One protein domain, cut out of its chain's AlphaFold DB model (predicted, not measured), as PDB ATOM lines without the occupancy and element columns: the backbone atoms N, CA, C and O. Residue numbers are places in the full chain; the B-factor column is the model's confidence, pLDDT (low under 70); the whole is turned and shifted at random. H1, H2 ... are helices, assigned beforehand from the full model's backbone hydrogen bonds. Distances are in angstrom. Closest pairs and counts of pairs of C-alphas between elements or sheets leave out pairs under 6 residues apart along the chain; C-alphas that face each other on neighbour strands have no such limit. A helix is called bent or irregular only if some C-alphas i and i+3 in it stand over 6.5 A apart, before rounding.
ATOM      1  N   TYR A  19     -13.596  36.747  79.780       74.81
ATOM      2  CA  TYR A  19     -13.069  36.297  81.069       74.81
ATOM      3  C   TYR A  19     -11.660  35.698  81.017       74.81
ATOM      4  O   TYR A  19     -11.045  35.576  82.072       74.81
ATOM      5  N   VAL A  20     -11.100  35.371  79.843       83.25
ATOM      6  CA  VAL A  20      -9.747  34.776  79.773       83.25
ATOM      7  C   VAL A  20      -8.702  35.735  80.338       83.25
ATOM      8  O   VAL A  20      -7.906  35.337  81.183       83.25
ATOM      9  N   ALA A  21      -8.738  37.011  79.943       86.75
ATOM     10  CA  ALA A  21      -7.818  38.010  80.482       86.75
ATOM     11  C   ALA A  21      -7.998  38.184  81.997       86.75
ATOM     12  O   ALA A  21      -7.017  38.265  82.718       86.75
ATOM     13  N   VAL A  22      -9.237  38.189  82.495       89.81
ATOM     14  CA  VAL A  22      -9.507  38.321  83.936       89.81
ATOM     15  C   VAL A  22      -8.933  37.135  84.707       89.81
ATOM     16  O   VAL A  22      -8.278  37.337  85.724       89.81
ATOM     17  N   LEU A  23      -9.134  35.908  84.224       88.94
ATOM     18  CA  LEU A  23      -8.617  34.701  84.869       88.94
ATOM     19  C   LEU A  23      -7.086  34.685  84.899       88.94
ATOM     20  O   LEU A  23      -6.502  34.447  85.951       88.94
ATOM     21  N   LEU A  24      -6.432  34.996  83.776       88.75
ATOM     22  CA  LEU A  24      -4.969  35.049  83.703       88.75
ATOM     23  C   LEU A  24      -4.383  36.120  84.632       88.75
ATOM     24  O   LEU A  24      -3.370  35.892  85.285       88.75
ATOM     25  N   GLU A  25      -5.049  37.266  84.732       91.06
ATOM     26  CA  GLU A  25      -4.627  38.399  85.559       91.06
ATOM     27  C   GLU A  25      -5.063  38.275  87.022       91.06
ATOM     28  O   GLU A  25      -4.863  39.209  87.791       91.06
ATOM     29  N   THR A  26      -5.701  37.176  87.428       92.00
ATOM     30  CA  THR A  26      -6.104  36.929  88.827       92.00
ATOM     31  C   THR A  26      -5.708  35.543  89.331       92.00
ATOM     32  O   THR A  26      -6.036  35.182  90.458       92.00
ATOM     33  N   GLN A  27      -4.976  34.766  88.527       91.31
ATOM     34  CA  GLN A  27      -4.581  33.389  88.843       91.31
ATOM     35  C   GLN A  27      -3.707  33.259  90.099       91.31
ATOM     36  O   GLN A  27      -3.645  32.191  90.702       91.31
ATOM     37  N   ASP A  28      -3.019  34.331  90.480       93.94
ATOM     38  CA  ASP A  28      -2.124  34.406  91.630       93.94
ATOM     39  C   ASP A  28      -2.846  34.725  92.947       93.94
ATOM     40  O   ASP A  28      -2.330  34.399  94.014       93.94
ATOM     41  N   ASP A  29      -4.039  35.328  92.897       94.25
ATOM     42  CA  ASP A  29      -4.836  35.632  94.088       94.25
ATOM     43  C   ASP A  29      -6.339  35.502  93.805       94.25
ATOM     44  O   ASP A  29      -6.977  36.366  93.194       94.25
ATOM     45  N   ALA A  30      -6.943  34.435  94.337       92.06
ATOM     46  CA  ALA A  30      -8.372  34.161  94.197       92.06
ATOM     47  C   ALA A  30      -9.269  35.285  94.753       92.06
ATOM     48  O   ALA A  30     -10.419  35.428  94.320       92.06
ATOM     49  N   ARG A  31      -8.769  36.113  95.683       95.62
ATOM     50  CA  ARG A  31      -9.514  37.260  96.221       95.62
ATOM     51  C   ARG A  31      -9.733  38.336  95.159       95.62
ATOM     52  O   ARG A  31     -10.792  38.962  95.160       95.62
ATOM     53  N   LEU A  32      -8.799  38.508  94.219       94.44
ATOM     54  CA  LEU A  32      -8.956  39.446  93.103       94.44
ATOM     55  C   LEU A  32     -10.091  39.022  92.181       94.44
ATOM     56  O   LEU A  32     -10.955  39.837  91.864       94.44
ATOM     57  N   LEU A  33     -10.119  37.743  91.795       92.50
ATOM     58  CA  LEU A  33     -11.194  37.205  90.965       92.50
ATOM     59  C   LEU A  33     -12.544  37.362  91.667       92.50
ATOM     60  O   LEU A  33     -13.507  37.837  91.068       92.50
ATOM     61  N   ARG A  34     -12.601  37.023  92.960       93.19
ATOM     62  CA  ARG A  34     -13.811  37.156  93.778       93.19
ATOM     63  C   ARG A  34     -14.326  38.592  93.815       93.19
ATOM     64  O   ARG A  34     -15.513  38.827  93.578       93.19
ATOM     65  N   LEU A  35     -13.447  39.553  94.087       94.00
ATOM     66  CA  LEU A  35     -13.810  40.965  94.133       94.00
ATOM     67  C   LEU A  35     -14.234  41.484  92.754       94.00
ATOM     68  O   LEU A  35     -15.241  42.179  92.647       94.00
ATOM     69  N   TRP A  36     -13.519  41.105  91.693       92.75
ATOM     70  CA  TRP A  36     -13.849  41.505  90.328       92.75
ATOM     71  C   TRP A  36     -15.217  40.968  89.883       92.75
ATOM     72  O   TRP A  36     -16.028  41.719  89.342       92.75
ATOM     73  N   VAL A  37     -15.523  39.699  90.172       90.31
ATOM     74  CA  VAL A  37     -16.843  39.105  89.895       90.31
ATOM     75  C   VAL A  37     -17.936  39.816  90.692       90.31
ATOM     76  O   VAL A  37     -19.000  40.108  90.150       90.31
ATOM     77  N   THR A  38     -17.665  40.153  91.957       91.25
ATOM     78  CA  THR A  38     -18.599  40.924  92.789       91.25
ATOM     79  C   THR A  38     -18.895  42.286  92.154       91.25
ATOM     80  O   THR A  38     -20.057  42.658  92.011       91.25
ATOM     81  N   LEU A  39     -17.870  43.010  91.698       89.06
ATOM     82  CA  LEU A  39     -18.050  44.268  90.967       89.06
ATOM     83  C   LEU A  39     -18.902  44.062  89.711       89.06
ATOM     84  O   LEU A  39     -19.860  44.800  89.503       89.06
ATOM     85  N   ALA A  40     -18.619  43.030  88.915       86.50
ATOM     86  CA  ALA A  40     -19.347  42.751  87.678       86.50
ATOM     87  C   ALA A  40     -20.844  42.489  87.901       86.50
ATOM     88  O   ALA A  40     -21.673  42.954  87.120       86.50
ATOM     89  N   LEU A  41     -21.193  41.779  88.977       86.12
ATOM     90  CA  LEU A  41     -22.582  41.478  89.327       86.12
ATOM     91  C   LEU A  41     -23.342  42.722  89.802       86.12
ATOM     92  O   LEU A  41     -24.484  42.940  89.398       86.12
ATOM     93  N   TYR A  42     -22.713  43.547  90.641       85.75
ATOM     94  CA  TYR A  42     -23.380  44.687  91.273       85.75
ATOM     95  C   TYR A  42     -23.276  45.994  90.476       85.75
ATOM     96  O   TYR A  42     -24.072  46.899  90.713       85.75
ATOM     97  N   GLN A  43     -22.392  46.098  89.476       80.19
ATOM     98  CA  GLN A  43     -22.219  47.320  88.678       80.19
ATOM     99  C   GLN A  43     -23.514  47.762  87.972       80.19
ATOM    100  O   GLN A  43     -23.759  48.960  87.834       80.19
ATOM    101  N   ALA A  44     -24.356  46.825  87.522       75.06
ATOM    102  CA  ALA A  44     -25.653  47.160  86.928       75.06
ATOM    103  C   ALA A  44     -26.634  47.726  87.969       75.06
ATOM    104  O   ALA A  44     -27.362  48.674  87.681       75.06
ATOM    105  N   VAL A  45     -26.612  47.176  89.188       79.25
ATOM    106  CA  VAL A  45     -27.466  47.602  90.304       79.25
ATOM    107  C   VAL A  45     -27.049  48.987  90.797       79.25
ATOM    108  O   VAL A  45     -27.883  49.884  90.851       79.25
ATOM    109  N   ASP A  46     -25.756  49.197  91.050       76.94
ATOM    110  CA  ASP A  46     -25.217  50.481  91.523       76.94
ATOM    111  C   ASP A  46     -25.327  51.596  90.457       76.94
ATOM    112  O   ASP A  46     -25.259  52.783  90.768       76.94
ATOM    113  N   ARG A  47     -25.510  51.240  89.176       74.50
ATOM    114  CA  ARG A  47     -25.848  52.203  88.112       74.50
ATOM    115  C   ARG A  47     -27.333  52.538  88.058       74.50
ATOM    116  O   ARG A  47     -27.678  53.664  87.708       74.50
ATOM    117  N   ALA A  48     -28.200  51.569  88.342       77.69
ATOM    118  CA  ALA A  48     -29.649  51.757  88.324       77.69
ATOM    119  C   ALA A  48     -30.143  52.544  89.547       77.69
ATOM    120  O   ALA A  48     -31.096  53.314  89.444       77.69
ATOM    121  N   PHE A  49     -29.468  52.382  90.684       76.62
ATOM    122  CA  PHE A  49     -29.727  53.112  91.916       76.62
ATOM    123  C   PHE A  49     -28.454  53.876  92.269       76.62
ATOM    124  O   PHE A  49     -27.460  53.204  92.525       76.62
ATOM    125  N   PRO A  50     -28.441  55.226  92.276       66.44
ATOM    126  CA  PRO A  50     -27.243  56.031  92.522       66.44
ATOM    127  C   PRO A  50     -26.805  55.921  93.990       66.44
ATOM    128  O   PRO A  50     -26.946  56.840  94.792       66.44
ATOM    129  N   TYR A  51     -26.304  54.744  94.337       74.69
ATOM    130  CA  TYR A  51     -25.778  54.356  95.624       74.69
ATOM    131  C   TYR A  51     -24.268  54.214  95.478       74.69
ATOM    132  O   TYR A  51     -23.766  53.412  94.687       74.69
ATOM    133  N   HIS A  52     -23.528  55.013  96.237       76.88
ATOM    134  CA  HIS A  52     -22.078  54.920  96.271       76.88
ATOM    135  C   HIS A  52     -21.665  53.857  97.285       76.88
ATOM    136  O   HIS A  52     -21.510  54.154  98.466       76.88
ATOM    137  N   ALA A  53     -21.485  52.624  96.804       83.12
ATOM    138  CA  ALA A  53     -21.056  51.509  97.638       83.12
ATOM    139  C   ALA A  53     -19.716  51.805  98.336       83.12
ATOM    140  O   ALA A  53     -18.685  52.064  97.696       83.12
ATOM    141  N   THR A  54     -19.760  51.757  99.662       89.25
ATOM    142  CA  THR A  54     -18.638  51.949 100.581       89.25
ATOM    143  C   THR A  54     -17.692  50.747 100.565       89.25
ATOM    144  O   THR A  54     -17.958  49.724  99.935       89.25
ATOM    145  N   VAL A  55     -16.548  50.860 101.247       89.81
ATOM    146  CA  VAL A  55     -15.620  49.728 101.417       89.81
ATOM    147  C   VAL A  55     -16.305  48.566 102.142       89.81
ATOM    148  O   VAL A  55     -16.160  47.425 101.706       89.81
ATOM    149  N   ASP A  56     -17.108  48.860 103.166       92.75
ATOM    150  CA  ASP A  56     -17.834  47.854 103.943       92.75
ATOM    151  C   ASP A  56     -18.902  47.141 103.105       92.75
ATOM    152  O   ASP A  56     -19.040  45.922 103.195       92.75
ATOM    153  N   ASP A  57     -19.586  47.858 102.205       91.56
ATOM    154  CA  ASP A  57     -20.524  47.239 101.259       91.56
ATOM    155  C   ASP A  57     -19.817  46.220 100.361       91.56
ATOM    156  O   ASP A  57     -20.318  45.118 100.135       91.56
ATOM    157  N   TRP A  58     -18.639  46.570  99.838       91.56
ATOM    158  CA  TRP A  58     -17.864  45.660  98.995       91.56
ATOM    159  C   TRP A  58     -17.297  44.486  99.788       91.56
ATOM    160  O   TRP A  58     -17.306  43.365  99.275       91.56
ATOM    161  N   ALA A  59     -16.864  44.709 101.029       94.12
ATOM    162  CA  ALA A  59     -16.434  43.654 101.941       94.12
ATOM    163  C   ALA A  59     -17.572  42.651 102.176       94.12
ATOM    164  O   ALA A  59     -17.408  41.452 101.950       94.12
ATOM    165  N   GLN A  60     -18.766  43.152 102.501       94.56
ATOM    166  CA  GLN A  60     -19.957  42.340 102.724       94.56
ATOM    167  C   GLN A  60     -20.382  41.574 101.463       94.56
ATOM    168  O   GLN A  60     -20.606  40.366 101.527       94.56
ATOM    169  N   ARG A  61     -20.474  42.250 100.310       93.06
ATOM    170  CA  ARG A  61     -20.905  41.639  99.037       93.06
ATOM    171  C   ARG A  61     -19.929  40.568  98.549       93.06
ATOM    172  O   ARG A  61     -20.358  39.555  98.003       93.06
ATOM    173  N   SER A  62     -18.626  40.790  98.728       92.88
ATOM    174  CA  SER A  62     -17.584  39.855  98.285       92.88
ATOM    175  C   SER A  62     -17.244  38.783  99.324       92.88
ATOM    176  O   SER A  62     -16.628  37.773  98.978       92.88
ATOM    177  N   GLY A  63     -17.636  38.973 100.588       95.12
ATOM    178  CA  GLY A  63     -17.225  38.128 101.707       95.12
ATOM    179  C   GLY A  63     -15.722  38.204 101.996       95.12
ATOM    180  O   GLY A  63     -15.143  37.213 102.444       95.12
ATOM    181  N   LEU A  64     -15.084  39.331 101.666       95.69
ATOM    182  CA  LEU A  64     -13.675  39.611 101.945       95.69
ATOM    183  C   LEU A  64     -13.544  40.495 103.196       95.69
ATOM    184  O   LEU A  64     -14.452  41.279 103.475       95.69
ATOM    185  N   PRO A  65     -12.419  40.422 103.930       96.44
ATOM    186  CA  PRO A  65     -12.110  41.384 104.985       96.44
ATOM    187  C   PRO A  65     -12.095  42.820 104.442       96.44
ATOM    188  O   PRO A  65     -11.563  43.067 103.359       96.44
ATOM    189  N   ALA A  66     -12.643  43.783 105.186       94.62
ATOM    190  CA  ALA A  66     -12.706  45.182 104.743       94.62
ATOM    191  C   ALA A  66     -11.312  45.786 104.481       94.62
ATOM    192  O   ALA A  66     -11.131  46.547 103.529       94.62
ATOM    193  N   GLU A  67     -10.318  45.380 105.272       95.56
ATOM    194  CA  GLU A  67      -8.904  45.743 105.103       95.56
ATOM    195  C   GLU A  67      -8.294  45.280 103.769       95.56
ATOM    196  O   GLU A  67      -7.414  45.958 103.239       95.56
ATOM    197  N   ASP A  68      -8.799  44.192 103.179       95.75
ATOM    198  CA  ASP A  68      -8.315  43.652 101.903       95.75
ATOM    199  C   ASP A  68      -8.937  44.368 100.691       95.75
ATOM    200  O   ASP A  68      -8.345  44.410  99.611       95.75
ATOM    201  N   VAL A  69     -10.128  44.957 100.837       94.88
ATOM    202  CA  VAL A  69     -10.896  45.499  99.705       94.88
ATOM    203  C   VAL A  69     -10.150  46.629  98.995       94.88
ATOM    204  O   VAL A  69     -10.059  46.627  97.769       94.88
ATOM    205  N   VAL A  70      -9.603  47.600  99.731       94.75
ATOM    206  CA  VAL A  70      -8.912  48.751  99.121       94.75
ATOM    207  C   VAL A  70      -7.626  48.330  98.388       94.75
ATOM    208  O   VAL A  70      -7.487  48.703  97.218       94.75
ATOM    209  N   PRO A  71      -6.720  47.527  98.986       96.44
ATOM    210  CA  PRO A  71      -5.561  46.981  98.278       96.44
ATOM    211  C   PRO A  71      -5.934  46.189  97.021       96.44
ATOM    212  O   PRO A  71      -5.338  46.393  95.962       96.44
ATOM    213  N   LEU A  72      -6.951  45.327  97.103       96.44
ATOM    214  CA  LEU A  72      -7.386  44.521  95.963       96.44
ATOM    215  C   LEU A  72      -7.993  45.387  94.853       96.44
ATOM    216  O   LEU A  72      -7.699  45.161  93.683       96.44
ATOM    217  N   LEU A  73      -8.776  46.421  95.181       94.38
ATOM    218  CA  LEU A  73      -9.276  47.385  94.192       94.38
ATOM    219  C   LEU A  73      -8.136  48.129  93.485       94.38
ATOM    220  O   LEU A  73      -8.188  48.323  92.267       94.38
ATOM    221  N   ALA A  74      -7.107  48.537  94.230       94.88
ATOM    222  CA  ALA A  74      -5.932  49.179  93.653       94.88
ATOM    223  C   ALA A  74      -5.210  48.231  92.685       94.88
ATOM    224  O   ALA A  74      -4.877  48.630  91.568       94.88
ATOM    225  N   LEU A  75      -5.057  46.962  93.063       96.50
ATOM    226  CA  LEU A  75      -4.419  45.947  92.230       96.50
ATOM    227  C   LEU A  75      -5.245  45.607  90.977       96.50
ATOM    228  O   LEU A  75      -4.693  45.535  89.881       96.50
ATOM    229  N   LEU A  76      -6.573  45.493  91.092       95.00
ATOM    230  CA  LEU A  76      -7.471  45.340  89.938       95.00
ATOM    231  C   LEU A  76      -7.368  46.532  88.973       95.00
ATOM    232  O   LEU A  76      -7.405  46.344  87.755       95.00
ATOM    233  N   THR A  77      -7.221  47.749  89.502       94.88
ATOM    234  CA  THR A  77      -7.028  48.964  88.694       94.88
ATOM    235  C   THR A  77      -5.671  48.941  87.994       94.88
ATOM    236  O   THR A  77      -5.592  49.180  86.792       94.88
ATOM    237  N   GLN A  78      -4.603  48.585  88.716       95.12
ATOM    238  CA  GLN A  78      -3.248  48.470  88.172       95.12
ATOM    239  C   GLN A  78      -3.160  47.431  87.045       95.12
ATOM    240  O   GLN A  78      -2.493  47.670  86.042       95.12
ATOM    241  N   ARG A  79      -3.868  46.302  87.173       93.94
ATOM    242  CA  ARG A  79      -3.957  45.247  86.141       93.94
ATOM    243  C   ARG A  79      -4.916  45.597  84.991       93.94
ATOM    244  O   ARG A  79      -5.113  44.808  84.059       93.94
ATOM    245  N   GLY A  80      -5.541  46.775  85.045       92.19
ATOM    246  CA  GLY A  80      -6.488  47.255  84.042       92.19
ATOM    247  C   GLY A  80      -7.759  46.410  83.952       92.19
ATOM    248  O   GLY A  80      -8.381  46.351  82.890       92.19
ATOM    249  N   LEU A  81      -8.120  45.715  85.034       91.75
ATOM    250  CA  LEU A  81      -9.339  44.909  85.124       91.75
ATOM    251  C   LEU A  81     -10.562  45.764  85.468       91.75
ATOM    252  O   LEU A  81     -11.688  45.401  85.122       91.75
ATOM    253  N   ILE A  82     -10.330  46.913  86.100       91.69
ATOM    254  CA  ILE A  82     -11.298  47.987  86.323       91.69
ATOM    255  C   ILE A  82     -10.632  49.342  86.053       91.69
ATOM    256  O   ILE A  82      -9.409  49.459  86.095       91.69
ATOM    257  N   THR A  83     -11.423  50.375  85.772       88.44
ATOM    258  CA  THR A  83     -10.964  51.771  85.667       88.44
ATOM    259  C   THR A  83     -11.274  52.540  86.950       88.44
ATOM    260  O   THR A  83     -11.874  51.990  87.864       88.44
ATOM    261  N   THR A  84     -10.933  53.828  87.022       82.00
ATOM    262  CA  THR A  84     -11.472  54.757  88.031       82.00
ATOM    263  C   THR A  84     -12.638  55.531  87.398       82.00
ATOM    264  O   THR A  84     -12.420  56.136  86.347       82.00
ATOM    265  N   PRO A  85     -13.868  55.527  87.961       76.31
ATOM    266  CA  PRO A  85     -14.261  55.067  89.298       76.31
ATOM    267  C   PRO A  85     -14.876  53.649  89.319       76.31
ATOM    268  O   PRO A  85     -16.081  53.481  89.461       76.31
ATOM    269  N   ARG A  86     -14.041  52.611  89.243       80.31
ATOM    270  CA  ARG A  86     -14.382  51.179  89.385       80.31
ATOM    271  C   ARG A  86     -15.323  50.629  88.307       80.31
ATOM    272  O   ARG A  86     -16.162  49.780  88.591       80.31
ATOM    273  N   LEU A  87     -15.184  51.089  87.061       84.88
ATOM    274  CA  LEU A  87     -15.945  50.546  85.930       84.88
ATOM    275  C   LEU A  87     -15.186  49.404  85.260       84.88
ATOM    276  O   LEU A  87     -13.978  49.501  85.062       84.88
ATOM    277  N   ILE A  88     -15.895  48.362  84.831       87.69
ATOM    278  CA  ILE A  88     -15.299  47.294  84.025       87.69
ATOM    279  C   ILE A  88     -15.188  47.742  82.554       87.69
ATOM    280  O   ILE A  88     -16.213  48.004  81.911       87.69
ATOM    281  N   PRO A  89     -13.973  47.818  81.972       87.94
ATOM    282  CA  PRO A  89     -13.777  48.204  80.579       87.94
ATOM    283  C   PRO A  89     -14.008  47.003  79.646       87.94
ATOM    284  O   PRO A  89     -13.071  46.452  79.070       87.94
ATOM    285  N   HIS A  90     -15.270  46.584  79.485       84.12
ATOM    286  CA  HIS A  90     -15.643  45.354  78.766       84.12
ATOM    287  C   HIS A  90     -15.003  45.211  77.374       84.12
ATOM    288  O   HIS A  90     -14.519  44.133  77.043       84.12
ATOM    289  N   GLY A  91     -14.960  46.283  76.573       84.19
ATOM    290  CA  GLY A  91     -14.357  46.242  75.233       84.19
ATOM    291  C   GLY A  91     -12.857  45.935  75.255       84.19
ATOM    292  O   GLY A  91     -12.384  45.102  74.485       84.19
ATOM    293  N   VAL A  92     -12.120  46.542  76.190       87.19
ATOM    294  CA  VAL A  92     -10.673  46.322  76.353       87.19
ATOM    295  C   VAL A  92     -10.402  44.902  76.849       87.19
ATOM    296  O   VAL A  92      -9.532  44.213  76.319       87.19
ATOM    297  N   LEU A  93     -11.170  44.428  77.835       88.12
ATOM    298  CA  LEU A  93     -11.025  43.066  78.359       88.12
ATOM    299  C   LEU A  93     -11.389  42.002  77.323       88.12
ATOM    300  O   LEU A  93     -10.729  40.965  77.256       88.12
ATOM    301  N   HIS A  94     -12.387  42.266  76.480       86.62
ATOM    302  CA  HIS A  94     -12.718  41.398  75.357       86.62
ATOM    303  C   HIS A  94     -11.542  41.273  74.383       86.62
ATOM    304  O   HIS A  94     -11.107  40.161  74.098       86.62
ATOM    305  N   GLN A  95     -10.976  42.400  73.937       88.06
ATOM    306  CA  GLN A  95      -9.831  42.412  73.021       88.06
ATOM    307  C   GLN A  95      -8.615  41.683  73.605       88.06
ATOM    308  O   GLN A  95      -8.037  40.822  72.941       88.06
ATOM    309  N   ARG A  96      -8.263  41.964  74.870       90.19
ATOM    310  CA  ARG A  96      -7.173  41.270  75.579       90.19
ATOM    311  C   ARG A  96      -7.406  39.767  75.644       90.19
ATOM    312  O   ARG A  96      -6.475  38.984  75.467       90.19
ATOM    313  N   SER A  97      -8.646  39.361  75.880       88.56
ATOM    314  CA  SER A  97      -8.977  37.949  75.981       88.56
ATOM    315  C   SER A  97      -8.929  37.222  74.641       88.56
ATOM    316  O   SER A  97      -8.439  36.096  74.586       88.56
ATOM    317  N   VAL A  98      -9.379  37.862  73.558       88.25
ATOM    318  CA  VAL A  98      -9.235  37.328  72.194       88.25
ATOM    319  C   VAL A  98      -7.756  37.155  71.856       88.25
ATOM    320  O   VAL A  98      -7.355  36.071  71.443       88.25
ATOM    321  N   ALA A  99      -6.931  38.175  72.117       88.50
ATOM    322  CA  ALA A  99      -5.488  38.106  71.887       88.50
ATOM    323  C   ALA A  99      -4.821  36.980  72.699       88.50
ATOM    324  O   ALA A  99      -4.008  36.231  72.165       88.50
ATOM    325  N   SER A 100      -5.209  36.816  73.967       87.88
ATOM    326  CA  SER A 100      -4.684  35.752  74.838       87.88
ATOM    327  C   SER A 100      -5.090  34.359  74.351       87.88
ATOM    328  O   SER A 100      -4.274  33.440  74.333       87.88
ATOM    329  N   THR A 101      -6.344  34.203  73.918       86.69
ATOM    330  CA  THR A 101      -6.858  32.935  73.375       86.69
ATOM    331  C   THR A 101      -6.140  32.567  72.079       86.69
ATOM    332  O   THR A 101      -5.743  31.418  71.898       86.69
ATOM    333  N   GLU A 102      -5.919  33.542  71.197       88.00
ATOM    334  CA  GLU A 102      -5.203  33.327  69.940       88.00
ATOM    335  C   GLU A 102      -3.729  32.973  70.175       88.00
ATOM    336  O   GLU A 102      -3.222  32.024  69.580       88.00
ATOM    337  N   ALA A 103      -3.055  33.655  71.106       86.69
ATOM    338  CA  ALA A 103      -1.687  33.316  71.492       86.69
ATOM    339  C   ALA A 103      -1.583  31.878  72.034       86.69
ATOM    340  O   ALA A 103      -0.679  31.133  71.649       86.69
ATOM    341  N   ALA A 104      -2.534  31.460  72.877       85.12
ATOM    342  CA  ALA A 104      -2.595  30.091  73.385       85.12
ATOM    343  C   ALA A 104      -2.818  29.070  72.258       85.12
ATOM    344  O   ALA A 104      -2.142  28.043  72.218       85.12
ATOM    345  N   ARG A 105      -3.714  29.368  71.309       87.00
ATOM    346  CA  ARG A 105      -3.965  28.524  70.132       87.00
ATOM    347  C   ARG A 105      -2.697  28.328  69.300       87.00
ATOM    348  O   ARG A 105      -2.365  27.192  68.965       87.00
ATOM    349  N   VAL A 106      -1.974  29.410  69.005       91.19
ATOM    350  CA  VAL A 106      -0.714  29.366  68.243       91.19
ATOM    351  C   VAL A 106       0.345  28.540  68.976       91.19
ATOM    352  O   VAL A 106       0.973  27.680  68.363       91.19
ATOM    353  N   ALA A 107       0.507  28.738  70.287       88.81
ATOM    354  CA  ALA A 107       1.477  27.987  71.083       88.81
ATOM    355  C   ALA A 107       1.166  26.479  71.127       88.81
ATOM    356  O   ALA A 107       2.074  25.652  71.034       88.81
ATOM    357  N   ILE A 108      -0.116  26.109  71.237       89.75
ATOM    358  CA  ILE A 108      -0.550  24.707  71.176       89.75
ATOM    359  C   ILE A 108      -0.237  24.115  69.801       89.75
ATOM    360  O   ILE A 108       0.338  23.031  69.736       89.75
ATOM    361  N   GLN A 109      -0.552  24.830  68.715       90.44
ATOM    362  CA  GLN A 109      -0.275  24.359  67.357       90.44
ATOM    363  C   GLN A 109       1.222  24.117  67.135       90.44
ATOM    364  O   GLN A 109       1.604  23.033  66.712       90.44
ATOM    365  N   GLN A 110       2.077  25.067  67.518       91.56
ATOM    366  CA  GLN A 110       3.534  24.920  67.403       91.56
ATOM    367  C   GLN A 110       4.058  23.696  68.162       91.56
ATOM    368  O   GLN A 110       4.962  23.002  67.699       91.56
ATOM    369  N   ARG A 111       3.483  23.411  69.336       91.19
ATOM    370  CA  ARG A 111       3.864  22.246  70.134       91.19
ATOM    371  C   ARG A 111       3.397  20.936  69.499       91.19
ATOM    372  O   ARG A 111       4.131  19.956  69.571       91.19
ATOM    373  N   LEU A 112       2.221  20.917  68.872       91.75
ATOM    374  CA  LEU A 112       1.734  19.766  68.106       91.75
ATOM    375  C   LEU A 112       2.603  19.508  66.870       91.75
ATOM    376  O   LEU A 112       3.016  18.372  66.654       91.75
ATOM    377  N   ASP A 113       2.952  20.553  66.123       92.50
ATOM    378  CA  ASP A 113       3.803  20.443  64.933       92.50
ATOM    379  C   ASP A 113       5.192  19.891  65.293       92.50
ATOM    380  O   ASP A 113       5.701  18.989  64.627       92.50
ATOM    381  N   ALA A 114       5.780  20.362  66.399       89.62
ATOM    382  CA  ALA A 114       7.053  19.845  66.902       89.62
ATOM    383  C   ALA A 114       6.973  18.363  67.307       89.62
ATOM    384  O   ALA A 114       7.908  17.598  67.056       89.62
ATOM    385  N   LEU A 115       5.864  17.939  67.922       90.06
ATOM    386  CA  LEU A 115       5.646  16.538  68.289       90.06
ATOM    387  C   LEU A 115       5.518  15.645  67.050       90.06
ATOM    388  O   LEU A 115       6.142  14.586  67.017       90.06
ATOM    389  N   HIS A 116       4.777  16.077  66.027       88.12
ATOM    390  CA  HIS A 116       4.658  15.334  64.769       88.12
ATOM    391  C   HIS A 116       6.006  15.218  64.045       88.12
ATOM    392  O   HIS A 116       6.400  14.118  63.672       88.12
ATOM    393  N   ALA A 117       6.770  16.311  63.946       80.69
ATOM    394  CA  ALA A 117       8.097  16.293  63.326       80.69
ATOM    395  C   ALA A 117       9.084  15.360  64.056       80.69
ATOM    396  O   ALA A 117       9.902  14.691  63.422       80.69
ATOM    397  N   THR A 118       8.994  15.282  65.390       79.00
ATOM    398  CA  THR A 118       9.812  14.367  66.207       79.00
ATOM    399  C   THR A 118       9.404  12.907  66.001       79.00
ATOM    400  O   THR A 118      10.249  12.019  66.030       79.00
ATOM    401  N   GLN A 119       8.113  12.634  65.783       70.75
ATOM    402  CA  GLN A 119       7.647  11.286  65.463       70.75
ATOM    403  C   GLN A 119       8.146  10.838  64.088       70.75
ATOM    404  O   GLN A 119       8.636   9.723  63.986       70.75
ATOM    405  N   GLU A 120       8.105  11.696  63.067       66.88
ATOM    406  CA  GLU A 120       8.583  11.369  61.712       66.88
ATOM    407  C   GLU A 120      10.096  11.109  61.629       66.88
ATOM    408  O   GLU A 120      10.536  10.399  60.734       66.88
ATOM    409  N   THR A 121      10.899  11.639  62.557       63.75
ATOM    410  CA  THR A 121      12.358  11.408  62.599       63.75
ATOM    411  C   THR A 121      12.771  10.127  63.326       63.75
ATOM    412  O   THR A 121      13.943   9.755  63.285       63.75
ATOM    413  N   LEU A 122      11.839   9.466  64.019       60.38
ATOM    414  CA  LEU A 122      12.077   8.222  64.762       60.38
ATOM    415  C   LEU A 122      11.687   6.957  63.973       60.38
ATOM    416  O   LEU A 122      11.845   5.855  64.504       60.38
TER     417      LEU A 122
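Overview. This is residues 19 to 122 of the 123 residues of an uncharacterized protein of Candidatus Viridilinea halotolerans (UniProt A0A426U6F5). A small head of crossed helices has one long helix, H5, running out of it as an arm. In the head H2, H3 and H4 pack on each other, their centres making a triangle, while the short H1 packs on the near part of H5; residues 102 to 122, of which 102 to 120 belong to H5, stick out free. The printed part has 104 residues with five named helices, H1 to H5 in order along the chain, and no named strand: its class is all helix, with mostly crossed packing. The whole is only just loose, close to extended, with a radius of gyration of the C-alphas of 18.8 A; it spans 66 by 26 by 19 A, and the arm makes the length.

Arrangement. H5, residues 90 to 120, touches H1, residues 19 to 24, with residues 93 to 101 alone. Their closest C-alphas, those of Ser 97 and Ala 21, are 4.6 A apart, and they run the same way at a steep tilt of 65 degrees. H1 is close to but not clearly touching H2, residues 30 to 48: their closest C-alphas, those of Leu 23 and Leu 33, are 7.1 A apart, and they run opposite ways at a shallow tilt of 31 degrees. H2 touches H4, residues 66 to 78, with residues 31 to 36 alone; the closest C-alphas are those of Leu 32 and Leu 72, 6.0 A apart, and the lines are about perpendicular at 87 degrees. H2 touches H3, residues 55 to 62, with residues 34 to 38 alone; the closest C-alphas are those of Thr 38 and Ser 62, 5.7 A apart, about perpendicular at 73 degrees. H4 touches H3 with residues 66 to 70 alone; the closest C-alphas are those of Ala 66 and Ala 59, 4.9 A apart, about perpendicular at 84 degrees. H5 is apart from H2, H3 and H4. In H1, H3 and H5 every O i to N i+4 pair is within hydrogen-bond range; in H2 it is 13 of 15 and in H4 7 of 9.

Along the chain. H5 runs 45.1 A, from C-alpha 90 at (-15.643, 45.354, 78.766) to C-alpha 120 at (8.583, 11.369, 61.712). H2 measures 28.2 A and has a kink of 37 degrees near residue 42; it is only just irregular, with C-alphas 41 and 44 6.9 A apart. H4 measures 19.4 A and is only just irregular too, with C-alphas 67 and 70 6.7 A apart. H3 measures 10.5 A. H1 measures 8.6 A and begins at C-alpha 19, (-13.069, 36.297, 81.069).

Size, cuts and confidence. The C-alphas of Pro 50 and Leu 122 are the two farthest apart, 67.8 A. Residues 44 to 52, of which 44 to 48 belong to H2, also stand free. The printed part has no cut. The link from H4 to H5, 11 residues, is long. The mean pLDDT of the printed part is 87.7; residue 50 and residues 120 to 122 are under 70.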